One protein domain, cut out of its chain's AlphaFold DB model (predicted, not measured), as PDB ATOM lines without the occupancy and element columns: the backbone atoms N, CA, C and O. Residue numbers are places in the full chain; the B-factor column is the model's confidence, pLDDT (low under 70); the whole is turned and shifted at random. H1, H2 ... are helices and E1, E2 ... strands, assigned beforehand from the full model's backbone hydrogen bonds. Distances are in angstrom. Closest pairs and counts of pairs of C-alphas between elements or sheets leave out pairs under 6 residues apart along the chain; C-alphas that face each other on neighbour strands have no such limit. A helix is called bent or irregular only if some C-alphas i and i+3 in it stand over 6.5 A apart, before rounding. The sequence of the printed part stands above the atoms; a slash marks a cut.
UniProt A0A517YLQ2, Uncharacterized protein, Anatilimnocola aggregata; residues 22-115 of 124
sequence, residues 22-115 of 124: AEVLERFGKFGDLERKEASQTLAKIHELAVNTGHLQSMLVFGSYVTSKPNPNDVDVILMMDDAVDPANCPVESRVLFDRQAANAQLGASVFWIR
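AT A GLANCE: This is residues 22 to 115 of the 124 residues of an uncharacterized protein of Anatilimnocola aggregata (UniProt A0A517YLQ2). The core is a small three-stranded sheet, E1 E2 E3, with one long helix, H2, laid along one face of it, and H1 folds back on residues 36 to 44 of H2 as a helical hairpin. H4 and H5 sit round the E3 side of the sheet, H4 also packing on residues 46 to 52 of H2, while the short H3 follows directly on E1. The printed part has 94 residues with five named helices and three named strands, in the order H1 H2 E1 H3 E2 H4 H5 E3; the sheet is mixed, with the order E1, E2, E3, and the class is mixed, helices and strands. The whole is compact, with a radius of gyration of the C-alphas of 13.0 A, and its spans of 38 by 25 by 17 A make it only just elongated.

IN THESE COORDINATES: Start with the sheet: E1 is residues 56 to 62, 17.1 A long, E2 is residues 75 to 81, 18.3 A, and E3 is residues 109 to 114, 16.3 A, ending at C-alpha 114 at (29.750, -23.869, 56.068). Find C-alpha 34 at (24.938, -10.023, 28.949); from there H2 runs 27.0 A to C-alpha 52 at (16.656, -13.838, 54.398). Before it, H1 is residues 22 to 29, 9.7 A, beginning at C-alpha 22 at (27.074, -3.061, 46.501). H3 is residues 63 to 66, 6.3 A from first to last C-alpha; it is neither bent nor irregular, but only just. H4 is residues 92 to 98, 11.0 A, and it is irregular, but only just, with C-alphas 93 and 96 6.54 A apart. H5 is residues 100 to 107, 10.1 A.

HOW THE PARTS SIT: Look first at E2, the inner strand. It is antiparallel to the edge strand E1, at 155 degrees, with N 60 and O 78 within hydrogen-bond range at 2.9 A. It is parallel to the other edge strand, E3, at 20 degrees, with N 79 and O 112 at 2.8 A. The sheet is twisted, its C-alphas up to 4.4 A off their best plane. H2 is on the sheet, over E2, at a height over the sheet of 9.1 A; on the local plane it runs along the strands, 9 degrees from E2, and their closest C-alphas are those of Ala 39 and Val 75, 6.1 A apart. H1 touches H2, closest at the C-alphas of Gly 29 and Ser 40, 5.4 A, with a shallow tilt of 26 degrees, opposite ways; the two form a helical hairpin. H4 touches H2 with residues 46 to 52 of H2 alone, about perpendicular at 74 degrees, the C-alphas of Leu 49 and Ser 94 coming closest at 4.9 A. H4 and H5 touch only at the corner, closest at the C-alphas of Val 96 and Ala 103, 5.3 A. H5 stands at the sheet's level, beside the strands and not over them, with a height over the sheet of 3.1 A, on a local plane fitted to just 6 C-alphas of the sheet. E2, H4, H5 and E3 form a strand-helix-strand unit, two parallel neighbour strands joined through helices, with a right-handed crossover. H3 only grazes the sheet with residues 63 to 66, and H4 with residues 96 to 98. Every O i to N i+4 pair is within hydrogen-bond range in H1, H2 and H5; H3, with 4 residues, is too short for any O i to N i+4 pair, and in H4 0 of 3 O i to N i+4 pairs are within range, beside 3 of 4 O i to N i+3 pairs.

THE WHOLE: Find the two C-alphas farthest apart at Asp 33 and Ala 84, 39.5 A. The printed part has no cut, and no link is long; those from H3 to E2 and from E2 to H4 are short, the others tight. The mean pLDDT of the printed part is 94.5, and residues 31 to 32 are under 70.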
ATOM      1  N   ALA A  22      27.168  -4.195  47.412       94.81
ATOM      2  CA  ALA A  22      27.074  -3.061  46.501       94.81
ATOM      3  C   ALA A  22      28.419  -2.756  45.824       94.81
ATOM      4  O   ALA A  22      28.452  -2.596  44.608       94.81
ATOM      5  N   GLU A  23      29.524  -2.748  46.580       95.19
ATOM      6  CA  GLU A  23      30.877  -2.551  46.035       95.19
ATOM      7  C   GLU A  23      31.281  -3.692  45.088       95.19
ATOM      8  O   GLU A  23      31.869  -3.438  44.036       95.19
ATOM      9  N   VAL A  24      30.928  -4.942  45.415       95.12
ATOM     10  CA  VAL A  24      31.189  -6.112  44.556       95.12
ATOM     11  C   VAL A  24      30.426  -5.992  43.231       95.12
ATOM     12  O   VAL A  24      31.026  -6.103  42.163       95.12
ATOM     13  N   LEU A  25      29.123  -5.701  43.277       94.50
ATOM     14  CA  LEU A  25      28.301  -5.529  42.072       94.50
ATOM     15  C   LEU A  25      28.725  -4.302  41.254       94.50
ATOM     16  O   LEU A  25      28.718  -4.342  40.024       94.50
ATOM     17  N   GLU A  26      29.133  -3.217  41.912       92.44
ATOM     18  CA  GLU A  26      29.673  -2.032  41.248       92.44
ATOM     19  C   GLU A  26      30.985  -2.339  40.519       92.44
ATOM     20  O   GLU A  26      31.150  -1.934  39.366       92.44
ATOM     21  N   ARG A  27      31.902  -3.068  41.157       91.88
ATOM     22  CA  ARG A  27      33.212  -3.381  40.580       91.88
ATOM     23  C   ARG A  27      33.123  -4.408  39.456       91.88
ATOM     24  O   ARG A  27      33.737  -4.205  38.411       91.88
ATOM     25  N   PHE A  28      32.383  -5.493  39.665       91.69
ATOM     26  CA  PHE A  28      32.400  -6.655  38.770       91.69
ATOM     27  C   PHE A  28      31.172  -6.764  37.865       91.69
ATOM     28  O   PHE A  28      31.228  -7.493  36.876       91.69
ATOM     29  N   GLY A  29      30.083  -6.051  38.169       87.00
ATOM     30  CA  GLY A  29      28.822  -6.126  37.424       87.00
ATOM     31  C   GLY A  29      28.542  -4.961  36.475       87.00
ATOM     32  O   GLY A  29      27.662  -5.077  35.621       87.00
ATOM     33  N   LYS A  30      29.274  -3.839  36.576       75.44
ATOM     34  CA  LYS A  30      29.044  -2.654  35.721       75.44
ATOM     35  C   LYS A  30      29.572  -2.794  34.294       75.44
ATOM     36  O   LYS A  30      29.026  -2.170  33.386       75.44
ATOM     37  N   PHE A  31      30.622  -3.583  34.096       64.06
ATOM     38  CA  PHE A  31      31.333  -3.683  32.824       64.06
ATOM     39  C   PHE A  31      31.313  -5.130  32.341       64.06
ATOM     40  O   PHE A  31      31.821  -6.008  33.030       64.06
ATOM     41  N   GLY A  32      30.712  -5.381  31.179       67.25
ATOM     42  CA  GLY A  32      30.676  -6.710  30.576       67.25
ATOM     43  C   GLY A  32      29.463  -6.956  29.688       67.25
ATOM     44  O   GLY A  32      28.545  -6.131  29.601       67.25
ATOM     45  N   ASP A  33      29.497  -8.120  29.051       81.94
ATOM     46  CA  ASP A  33      28.444  -8.637  28.187       81.94
ATOM     47  C   ASP A  33      27.227  -9.100  29.010       81.94
ATOM     48  O   ASP A  33      27.185  -8.963  30.241       81.94
ATOM     49  N   LEU A  34      26.194  -9.596  28.327       88.44
ATOM     50  CA  LEU A  34      24.938 -10.023  28.949       88.44
ATOM     51  C   LEU A  34      25.180 -11.036  30.083       88.44
ATOM     52  O   LEU A  34      24.618 -10.888  31.166       88.44
ATOM     53  N   GLU A  35      26.104 -11.968  29.878       89.81
ATOM     54  CA  GLU A  35      26.468 -13.040  30.803       89.81
ATOM     55  C   GLU A  35      26.986 -12.502  32.144       89.81
ATOM     56  O   GLU A  35      26.651 -13.014  33.211       89.81
ATOM     57  N   ARG A  36      27.770 -11.416  32.130       91.69
ATOM     58  CA  ARG A  36      28.278 -10.802  33.369       91.69
ATOM     59  C   ARG A  36      27.178 -10.076  34.138       91.69
ATOM     60  O   ARG A  36      27.208 -10.045  35.373       91.69
ATOM     61  N   LYS A  37      26.187  -9.521  33.436       91.69
ATOM     62  CA  LYS A  37      24.999  -8.929  34.071       91.69
ATOM     63  C   LYS A  37      24.126 -10.007  34.703       91.69
ATOM     64  O   LYS A  37      23.720  -9.826  35.848       91.69
ATOM     65  N   GLU A  38      23.900 -11.117  34.008       93.00
ATOM     66  CA  GLU A  38      23.159 -12.272  34.529       93.00
ATOM     67  C   GLU A  38      23.853 -12.863  35.760       93.00
ATOM     68  O   GLU A  38      23.233 -12.976  36.814       93.00
ATOM     69  N   ALA A  39      25.168 -13.098  35.697       94.75
ATOM     70  CA  ALA A  39      25.949 -13.535  36.854       94.75
ATOM     71  C   ALA A  39      25.827 -12.554  38.039       94.75
ATOM     72  O   ALA A  39      25.653 -12.962  39.184       94.75
ATOM     73  N   SER A  40      25.843 -11.244  37.781       95.25
ATOM     74  CA  SER A  40      25.676 -10.229  38.833       95.25
ATOM     75  C   SER A  40      24.274 -10.237  39.449       95.25
ATOM     76  O   SER A  40      24.129 -10.043  40.656       95.25
ATOM     77  N   GLN A  41      23.238 -10.492  38.647       95.56
ATOM     78  CA  GLN A  41      21.870 -10.673  39.134       95.56
ATOM     79  C   GLN A  41      21.749 -11.942  39.982       95.56
ATOM     80  O   GLN A  41      21.168 -11.892  41.065       95.56
ATOM     81  N   THR A  42      22.355 -13.046  39.542       97.00
ATOM     82  CA  THR A  42      22.429 -14.295  40.308       97.00
ATOM     83  C   THR A  42      23.137 -14.086  41.646       97.00
ATOM     84  O   THR A  42      22.604 -14.481  42.681       97.00
ATOM     85  N   LEU A  43      24.282 -13.395  41.665       98.00
ATOM     86  CA  LEU A  43      24.998 -13.074  42.902       98.00
ATOM     87  C   LEU A  43      24.142 -12.225  43.856       98.00
ATOM     88  O   LEU A  43      24.060 -12.528  45.047       98.00
ATOM     89  N   ALA A  44      23.472 -11.190  43.340       97.88
ATOM     90  CA  ALA A  44      22.563 -10.365  44.131       97.88
ATOM     91  C   ALA A  44      21.406 -11.193  44.712       97.88
ATOM     92  O   ALA A  44      21.050 -11.021  45.881       97.88
ATOM     93  N   LYS A  45      20.860 -12.130  43.925       98.25
ATOM     94  CA  LYS A  45      19.788 -13.021  44.372       98.25
ATOM     95  C   LYS A  45      20.254 -13.984  45.459       98.25
ATOM     96  O   LYS A  45      19.545 -14.159  46.445       98.25
ATOM     97  N   ILE A  46      21.438 -14.577  45.312       98.56
ATOM     98  CA  ILE A  46      22.022 -15.457  46.331       98.56
ATOM     99  C   ILE A  46      22.234 -14.693  47.637       98.56
ATOM    100  O   ILE A  46      21.854 -15.192  48.694       98.56
ATOM    101  N   HIS A  47      22.775 -13.475  47.568       98.56
ATOM    102  CA  HIS A  47      22.950 -12.630  48.745       98.56
ATOM    103  C   HIS A  47      21.613 -12.332  49.442       98.56
ATOM    104  O   HIS A  47      21.519 -12.470  50.657       98.56
ATOM    105  N   GLU A  48      20.569 -11.966  48.690       98.56
ATOM    106  CA  GLU A  48      19.224 -11.734  49.240       98.56
ATOM    107  C   GLU A  48      18.669 -12.986  49.939       98.56
ATOM    108  O   GLU A  48      18.250 -12.913  51.093       98.56
ATOM    109  N   LEU A  49      18.709 -14.143  49.269       98.56
ATOM    110  CA  LEU A  49      18.259 -15.415  49.840       98.56
ATOM    111  C   LEU A  49      19.043 -15.768  51.112       98.56
ATOM    112  O   LEU A  49      18.459 -16.184  52.107       98.56
ATOM    113  N   ALA A  50      20.359 -15.561  51.109       98.38
ATOM    114  CA  ALA A  50      21.207 -15.870  52.250       98.38
ATOM    115  C   ALA A  50      20.918 -14.937  53.437       98.38
ATOM    116  O   ALA A  50      20.777 -15.417  54.561       98.38
ATOM    117  N   VAL A  51      20.740 -13.634  53.204       98.31
ATOM    118  CA  VAL A  51      20.324 -12.672  54.242       98.31
ATOM    119  C   VAL A  51      18.950 -13.032  54.812       98.31
ATOM    120  O   VAL A  51      18.770 -12.990  56.028       98.31
ATOM    121  N   ASN A  52      18.006 -13.456  53.969       98.00
ATOM    122  CA  ASN A  52      16.656 -13.838  54.398       98.00
ATOM    123  C   ASN A  52      16.626 -15.080  55.301       98.00
ATOM    124  O   ASN A  52      15.636 -15.294  55.998       98.00
ATOM    125  N   THR A  53      17.700 -15.875  55.344       97.69
ATOM    126  CA  THR A  53      17.824 -16.943  56.348       97.69
ATOM    127  C   THR A  53      17.947 -16.399  57.771       97.69
ATOM    128  O   THR A  53      17.642 -17.122  58.710       97.69
ATOM    129  N   GLY A  54      18.411 -15.157  57.949       97.69
ATOM    130  CA  GLY A  54      18.746 -14.586  59.256       97.69
ATOM    131  C   GLY A  54      20.045 -15.121  59.871       97.69
ATOM    132  O   GLY A  54      20.422 -14.659  60.942       97.69
ATOM    133  N   HIS A  55      20.734 -16.047  59.193       97.75
ATOM    134  CA  HIS A  55      21.899 -16.767  59.715       97.75
ATOM    135  C   HIS A  55      23.211 -16.469  58.974       97.75
ATOM    136  O   HIS A  55      24.264 -16.992  59.342       97.75
ATOM    137  N   LEU A  56      23.182 -15.653  57.915       98.00
ATOM    138  CA  LEU A  56      24.381 -15.316  57.148       98.00
ATOM    139  C   LEU A  56      25.329 -14.431  57.972       98.00
ATOM    140  O   LEU A  56      25.001 -13.288  58.287       98.00
ATOM    141  N   GLN A  57      26.536 -14.927  58.243       96.94
ATOM    142  CA  GLN A  57      27.607 -14.164  58.891       96.94
ATOM    143  C   GLN A  57      28.528 -13.485  57.876       96.94
ATOM    144  O   GLN A  57      28.911 -12.329  58.047       96.94
ATOM    145  N   SER A  58      28.908 -14.202  56.817       96.25
ATOM    146  CA  SER A  58      29.699 -13.648  55.716       96.25
ATOM    147  C   SER A  58      29.517 -14.456  54.432       96.25
ATOM    148  O   SER A  58      29.172 -15.635  54.465       96.25
ATOM    149  N   MET A  59      29.743 -13.818  53.285       97.81
ATOM    150  CA  MET A  59      29.709 -14.455  51.970       97.81
ATOM    151  C   MET A  59      31.035 -14.196  51.266       97.81
ATOM    152  O   MET A  59      31.398 -13.044  51.029       97.81
ATOM    153  N   LEU A  60      31.748 -15.263  50.924       97.69
ATOM    154  CA  LEU A  60      32.953 -15.186  50.110       97.69
ATOM    155  C   LEU A  60      32.562 -15.402  48.652       97.69
ATOM    156  O   LEU A  60      31.924 -16.403  48.335       97.69
ATOM    157  N   VAL A  61      32.970 -14.484  47.780       97.56
ATOM    158  CA  VAL A  61      32.804 -14.589  46.325       97.56
ATOM    159  C   VAL A  61      34.173 -14.856  45.720       97.56
ATOM    160  O   VAL A  61      35.136 -14.158  46.042       97.56
ATOM    161  N   PHE A  62      34.273 -15.870  44.871       96.38
ATOM    162  CA  PHE A  62      35.537 -16.280  44.264       96.38
ATOM    163  C   PHE A  62      35.313 -16.749  42.822       96.38
ATOM    164  O   PHE A  62      34.310 -16.407  42.196       96.38
ATOM    165  N   GLY A  63      36.291 -17.467  42.269       94.50
ATOM    166  CA  GLY A  63      36.204 -18.009  40.921       94.50
ATOM    167  C   GLY A  63      36.330 -16.938  39.841       94.50
ATOM    168  O   GLY A  63      36.888 -15.857  40.046       94.50
ATOM    169  N   SER A  64      35.828 -17.244  38.652       93.81
ATOM    170  CA  SER A  64      35.971 -16.389  37.467       93.81
ATOM    171  C   SER A  64      35.208 -15.068  37.560       93.81
ATOM    172  O   SER A  64      35.590 -14.109  36.881       93.81
ATOM    173  N   TYR A  65      34.177 -14.971  38.404       95.19
ATOM    174  CA  TYR A  65      33.385 -13.750  38.562       95.19
ATOM    175  C   TYR A  65      34.224 -12.547  39.020       95.19
ATOM    176  O   TYR A  65      34.093 -11.452  38.460       95.19
ATOM    177  N   VAL A  66      35.148 -12.763  39.961       94.75
ATOM    178  CA  VAL A  66      36.019 -11.721  40.542       94.75
ATOM    179  C   VAL A  66      37.293 -11.459  39.726       94.75
ATOM    180  O   VAL A  66      38.270 -10.936  40.248       94.75
ATOM    181  N   THR A  67      37.291 -11.811  38.438       93.75
ATOM    182  CA  THR A  67      38.380 -11.538  37.481       93.75
ATOM    183  C   THR A  67      37.929 -10.559  36.397       93.75
ATOM    184  O   THR A  67      36.737 -10.261  36.270       93.75
ATOM    185  N   SER A  68      38.859 -10.106  35.554       91.62
ATOM    186  CA  SER A  68      38.562  -9.261  34.392       91.62
ATOM    187  C   SER A  68      37.961 -10.019  33.196       91.62
ATOM    188  O   SER A  68      37.767  -9.419  32.137       91.62
ATOM    189  N   LYS A  69      37.698 -11.330  33.307       89.75
ATOM    190  CA  LYS A  69      37.135 -12.135  32.209       89.75
ATOM    191  C   LYS A  69      35.759 -11.590  31.792       89.75
ATOM    192  O   LYS A  69      34.889 -11.480  32.657       89.75
ATOM    193  N   PRO A  70      35.505 -11.308  30.500       83.31
ATOM    194  CA  PRO A  70      34.208 -10.789  30.057       83.31
ATOM    195  C   PRO A  70      33.048 -11.721  30.418       83.31
ATOM    196  O   PRO A  70      32.053 -11.266  30.973       83.31
ATOM    197  N   ASN A  71      33.236 -13.028  30.207       88.94
ATOM    198  CA  ASN A  71      32.279 -14.070  30.560       88.94
ATOM    199  C   ASN A  71      32.809 -14.905  31.746       88.94
ATOM    200  O   ASN A  71      33.763 -15.670  31.569       88.94
ATOM    201  N   PRO A  72      32.234 -14.753  32.955       87.25
ATOM    202  CA  PRO A  72      32.639 -15.517  34.128       87.25
ATOM    203  C   PRO A  72      32.033 -16.926  34.203       87.25
ATOM    204  O   PRO A  72      32.440 -17.674  35.085       87.25
ATOM    205  N   ASN A  73      31.147 -17.305  33.275       88.69
ATOM    206  CA  ASN A  73      30.385 -18.558  33.245       88.69
ATOM    207  C   ASN A  73      29.322 -18.654  34.355       88.69
ATOM    208  O   ASN A  73      28.138 -18.498  34.073       88.69
ATOM    209  N   ASP A  74      29.732 -18.844  35.606       92.50
ATOM    210  CA  ASP A  74      28.860 -18.912  36.778       92.50
ATOM    211  C   ASP A  74      29.403 -18.077  37.950       92.50
ATOM    212  O   ASP A  74      30.421 -17.382  37.853       92.50
ATOM    213  N   VAL A  75      28.652 -18.075  39.052       96.06
ATOM    214  CA  VAL A  75      29.037 -17.436  40.312       96.06
ATOM    215  C   VAL A  75      29.413 -18.511  41.321       96.06
ATOM    216  O   VAL A  75      28.591 -19.370  41.645       96.06
ATOM    217  N   ASP A  76      30.622 -18.406  41.864       97.94
ATOM    218  CA  ASP A  76      31.111 -19.252  42.947       97.94
ATOM    219  C   ASP A  76      31.046 -18.511  44.288       97.94
ATOM    220  O   ASP A  76      31.655 -17.445  44.459       97.94
ATOM    221  N   VAL A  77      30.328 -19.083  45.262       98.31
ATOM    222  CA  VAL A  77      30.217 -18.512  46.612       98.31
ATOM    223  C   VAL A  77      30.336 -19.548  47.722       98.31
ATOM    224  O   VAL A  77      29.850 -20.673  47.610       98.31
ATOM    225  N   ILE A  78      30.949 -19.132  48.831       98.25
ATOM    226  CA  ILE A  78      30.876 -19.824  50.120       98.25
ATOM    227  C   ILE A  78      30.079 -18.942  51.077       98.25
ATOM    228  O   ILE A  78      30.473 -17.811  51.370       98.25
ATOM    229  N   LEU A  79      28.969 -19.472  51.580       98.31
ATOM    230  CA  LEU A  79      28.154 -18.868  52.625       98.31
ATOM    231  C   LEU A  79      28.651 -19.354  53.987       98.31
ATOM    232  O   LEU A  79      28.582 -20.543  54.297       98.31
ATOM    233  N   MET A  80      29.149 -18.439  54.808       97.00
ATOM    234  CA  MET A  80      29.428 -18.706  56.212       97.00
ATOM    235  C   MET A  80      28.165 -18.392  57.004       97.00
ATOM    236  O   MET A  80      27.793 -17.226  57.156       97.00
ATOM    237  N   MET A  81      27.500 -19.442  57.465       96.75
ATOM    238  CA  MET A  81      26.303 -19.348  58.288       96.75
ATOM    239  C   MET A  81      26.676 -19.523  59.754       96.75
ATOM    240  O   MET A  81      27.648 -20.213  60.053       96.75
ATOM    241  N   ASP A  82      25.909 -18.944  60.669       95.06
ATOM    242  CA  ASP A  82      26.079 -19.243  62.089       95.06
ATOM    243  C   ASP A  82      25.752 -20.715  62.421       95.06
ATOM    244  O   ASP A  82      25.172 -21.457  61.622       95.06
ATOM    245  N   ASP A  83      26.128 -21.147  63.624       92.88
ATOM    246  CA  ASP A  83      25.935 -22.530  64.071       92.88
ATOM    247  C   ASP A  83      24.471 -22.929  64.282       92.88
ATOM    248  O   ASP A  83      24.152 -24.122  64.289       92.88
ATOM    249  N   ALA A  84      23.579 -21.951  64.451       93.00
ATOM    250  CA  ALA A  84      22.165 -22.173  64.713       93.00
ATOM    251  C   ALA A  84      21.353 -22.406  63.432       93.00
ATOM    252  O   ALA A  84      20.193 -22.814  63.532       93.00
ATOM    253  N   VAL A  85      21.931 -22.176  62.244       95.31
ATOM    254  CA  VAL A  85      21.220 -22.365  60.976       95.31
ATOM    255  C   VAL A  85      20.672 -23.786  60.868       95.31
ATOM    256  O   VAL A  85      21.413 -24.760  60.945       95.31
ATOM    257  N   ASP A  86      19.377 -23.925  60.611       95.56
ATOM    258  CA  ASP A  86      18.763 -25.188  60.204       95.56
ATOM    259  C   ASP A  86      18.142 -25.003  58.812       95.56
ATOM    260  O   ASP A  86      17.136 -24.293  58.683       95.56
ATOM    261  N   PRO A  87      18.706 -25.628  57.756       95.06
ATOM    262  CA  PRO A  87      18.154 -25.553  56.406       95.06
ATOM    263  C   PRO A  87      16.665 -25.910  56.323       95.06
ATOM    264  O   PRO A  87      15.947 -25.345  55.496       95.06
ATOM    265  N   ALA A  88      16.168 -26.806  57.184       96.00
ATOM    266  CA  ALA A  88      14.759 -27.196  57.194       96.00
ATOM    267  C   ALA A  88      13.833 -26.078  57.708       96.00
ATOM    268  O   ALA A  88      12.678 -26.000  57.281       96.00
ATOM    269  N   ASN A  89      14.341 -25.192  58.568       96.12
ATOM    270  CA  ASN A  89      13.589 -24.078  59.156       96.12
ATOM    271  C   ASN A  89      13.781 -22.754  58.403       96.12
ATOM    272  O   ASN A  89      13.065 -21.791  58.670       96.12
ATOM    273  N   CYS A  90      14.696 -22.704  57.435       96.88
ATOM    274  CA  CYS A  90      14.866 -21.539  56.570       96.88
ATOM    275  C   CYS A  90      13.632 -21.313  55.668       96.88
ATOM    276  O   CYS A  90      12.928 -22.287  55.333       96.88
ATOM    277  N   PRO A  91      13.395 -20.062  55.212       97.75
ATOM    278  CA  PRO A  91      12.380 -19.758  54.205       97.75
ATOM    279  C   PRO A  91      12.522 -20.671  52.986       97.75
ATOM    280  O   PRO A  91      13.643 -20.977  52.572       97.75
ATOM    281  N   VAL A  92      11.399 -21.122  52.421       96.81
ATOM    282  CA  VAL A  92      11.367 -22.159  51.372       96.81
ATOM    283  C   VAL A  92      12.245 -21.777  50.180       96.81
ATOM    284  O   VAL A  92      13.011 -22.604  49.689       96.81
ATOM    285  N   GLU A  93      12.196 -20.515  49.770       96.44
ATOM    286  CA  GLU A  93      12.990 -19.941  48.688       96.44
ATOM    287  C   GLU A  93      14.499 -19.947  48.964       96.44
ATOM    288  O   GLU A  93      15.292 -20.020  48.030       96.44
ATOM    289  N   SER A  94      14.909 -19.904  50.233       97.94
ATOM    290  CA  SER A  94      16.322 -19.872  50.629       97.94
ATOM    291  C   SER A  94      16.919 -21.273  50.750       97.94
ATOM    292  O   SER A  94      18.139 -21.428  50.731       97.94
ATOM    293  N   ARG A  95      16.080 -22.317  50.829       97.75
ATOM    294  CA  ARG A  95      16.536 -23.707  51.008       97.75
ATOM    295  C   ARG A  95      17.415 -24.200  49.867       97.75
ATOM    296  O   ARG A  95      18.284 -25.038  50.088       97.75
ATOM    297  N   VAL A  96      17.219 -23.640  48.673       97.94
ATOM    298  CA  VAL A  96      18.028 -23.928  47.482       97.94
ATOM    299  C   VAL A  96      19.524 -23.684  47.720       97.94
ATOM    300  O   VAL A  96      20.345 -24.378  47.138       97.94
ATOM    301  N   LEU A  97      19.890 -22.762  48.620       98.12
ATOM    302  CA  LEU A  97      21.285 -22.446  48.943       98.12
ATOM    303  C   LEU A  97      22.017 -23.580  49.676       98.12
ATOM    304  O   LEU A  97      23.246 -23.612  49.678       98.12
ATOM    305  N   PHE A  98      21.281 -24.501  50.303       97.62
ATOM    306  CA  PHE A  98      21.854 -25.587  51.102       97.62
ATOM    307  C   PHE A  98      22.001 -26.905  50.329       97.62
ATOM    308  O   PHE A  98      22.535 -27.873  50.874       97.62
ATOM    309  N   ASP A  99      21.576 -26.938  49.063       97.31
ATOM    310  CA  ASP A  99      21.780 -28.050  48.136       97.31
ATOM    311  C   ASP A  99      22.507 -27.535  46.890       97.31
ATOM    312  O   ASP A  99      21.947 -26.818  46.063       97.31
ATOM    313  N   ARG A 100      23.773 -27.933  46.735       95.88
ATOM    314  CA  ARG A 100      24.625 -27.496  45.622       95.88
ATOM    315  C   ARG A 100      24.041 -27.855  44.251       95.88
ATOM    316  O   ARG A 100      24.193 -27.075  43.313       95.88
ATOM    317  N   GLN A 101      23.412 -29.023  44.104       96.81
ATOM    318  CA  GLN A 101      22.807 -29.418  42.827       96.81
ATOM    319  C   GLN A 101      21.571 -28.572  42.532       96.81
ATOM    320  O   GLN A 101      21.407 -28.111  41.404       96.81
ATOM    321  N   ALA A 102      20.737 -28.316  43.543       96.94
ATOM    322  CA  ALA A 102      19.579 -27.446  43.390       96.94
ATOM    323  C   ALA A 102      19.993 -25.998  43.076       96.94
ATOM    324  O   ALA A 102      19.425 -25.397  42.165       96.94
ATOM    325  N   ALA A 103      21.008 -25.460  43.760       97.19
ATOM    326  CA  ALA A 103      21.562 -24.133  43.489       97.19
ATOM    327  C   ALA A 103      22.082 -24.011  42.054       97.19
ATOM    328  O   ALA A 103      21.746 -23.054  41.358       97.19
ATOM    329  N   ASN A 104      22.830 -25.003  41.569       96.56
ATOM    330  CA  ASN A 104      23.312 -24.992  40.194       96.56
ATOM    331  C   ASN A 104      22.156 -25.067  39.183       96.56
ATOM    332  O   ASN A 104      22.105 -24.263  38.258       96.56
ATOM    333  N   ALA A 105      21.190 -25.964  39.394       96.88
ATOM    334  CA  ALA A 105      20.073 -26.160  38.472       96.88
ATOM    335  C   ALA A 105      19.075 -24.987  38.439       96.88
ATOM    336  O   ALA A 105      18.492 -24.718  37.392       96.88
ATOM    337  N   GLN A 106      18.842 -24.317  39.572       96.62
ATOM    338  CA  GLN A 106      17.812 -23.277  39.694       96.62
ATOM    339  C   GLN A 106      18.367 -21.855  39.611       96.62
ATOM    340  O   GLN A 106      17.660 -20.961  39.154       96.62
ATOM    341  N   LEU A 107      19.603 -21.631  40.068       96.06
ATOM    342  CA  LEU A 107      20.229 -20.305  40.104       96.06
ATOM    343  C   LEU A 107      21.373 -20.159  39.094       96.06
ATOM    344  O   LEU A 107      21.805 -19.037  38.842       96.06
ATOM    345  N   GLY A 108      21.883 -21.262  38.532       95.75
ATOM    346  CA  GLY A 108      23.060 -21.229  37.662       95.75
ATOM    347  C   GLY A 108      24.346 -20.883  38.416       95.75
ATOM    348  O   GLY A 108      25.206 -20.202  37.869       95.75
ATOM    349  N   ALA A 109      24.463 -21.289  39.686       97.25
ATOM    350  CA  ALA A 109      25.590 -20.929  40.545       97.25
ATOM    351  C   ALA A 109      26.150 -22.107  41.346       97.25
ATOM    352  O   ALA A 109      25.438 -23.047  41.711       97.25
ATOM    353  N   SER A 110      27.432 -22.004  41.674       97.94
ATOM    354  CA  SER A 110      28.152 -22.919  42.549       97.94
ATOM    355  C   SER A 110      28.122 -22.377  43.979       97.94
ATOM    356  O   SER A 110      28.961 -21.578  44.393       97.94
ATOM    357  N   VAL A 111      27.115 -22.809  44.743       98.31
ATOM    358  CA  VAL A 111      26.917 -22.395  46.140       98.31
ATOM    359  C   VAL A 111      27.428 -23.478  47.085       98.31
ATOM    360  O   VAL A 111      27.002 -24.635  47.031       98.31
ATOM    361  N   PHE A 112      28.330 -23.083  47.976       97.75
ATOM    362  CA  PHE A 112      28.786 -23.862  49.118       97.75
ATOM    363  C   PHE A 112      28.361 -23.148  50.396       97.75
ATOM    364  O   PHE A 112      28.251 -21.924  50.423       97.75
ATOM    365  N   TRP A 113      28.163 -23.893  51.476       97.19
ATOM    366  CA  TRP A 113      27.894 -23.307  52.780       97.19
ATOM    367  C   TRP A 113      28.648 -24.063  53.866       97.19
ATOM    368  O   TRP A 113      28.895 -25.264  53.747       97.19
ATOM    369  N   ILE A 114      29.035 -23.340  54.909       95.62
ATOM    370  CA  ILE A 114      29.750 -23.869  56.068       95.62
ATOM    371  C   ILE A 114      29.201 -23.239  57.344       95.62
ATOM    372  O   ILE A 114      28.680 -22.123  57.319       95.62
ATOM    373  N   ARG A 115      29.369 -23.949  58.459       93.12
ATOM    374  CA  ARG A 115      29.241 -23.393  59.808       93.12
ATOM    375  C   ARG A 115      30.641 -23.274  60.414       93.12
ATOM    376  O   ARG A 115      31.452 -24.182  60.188       93.12
TER     377      ARG A 115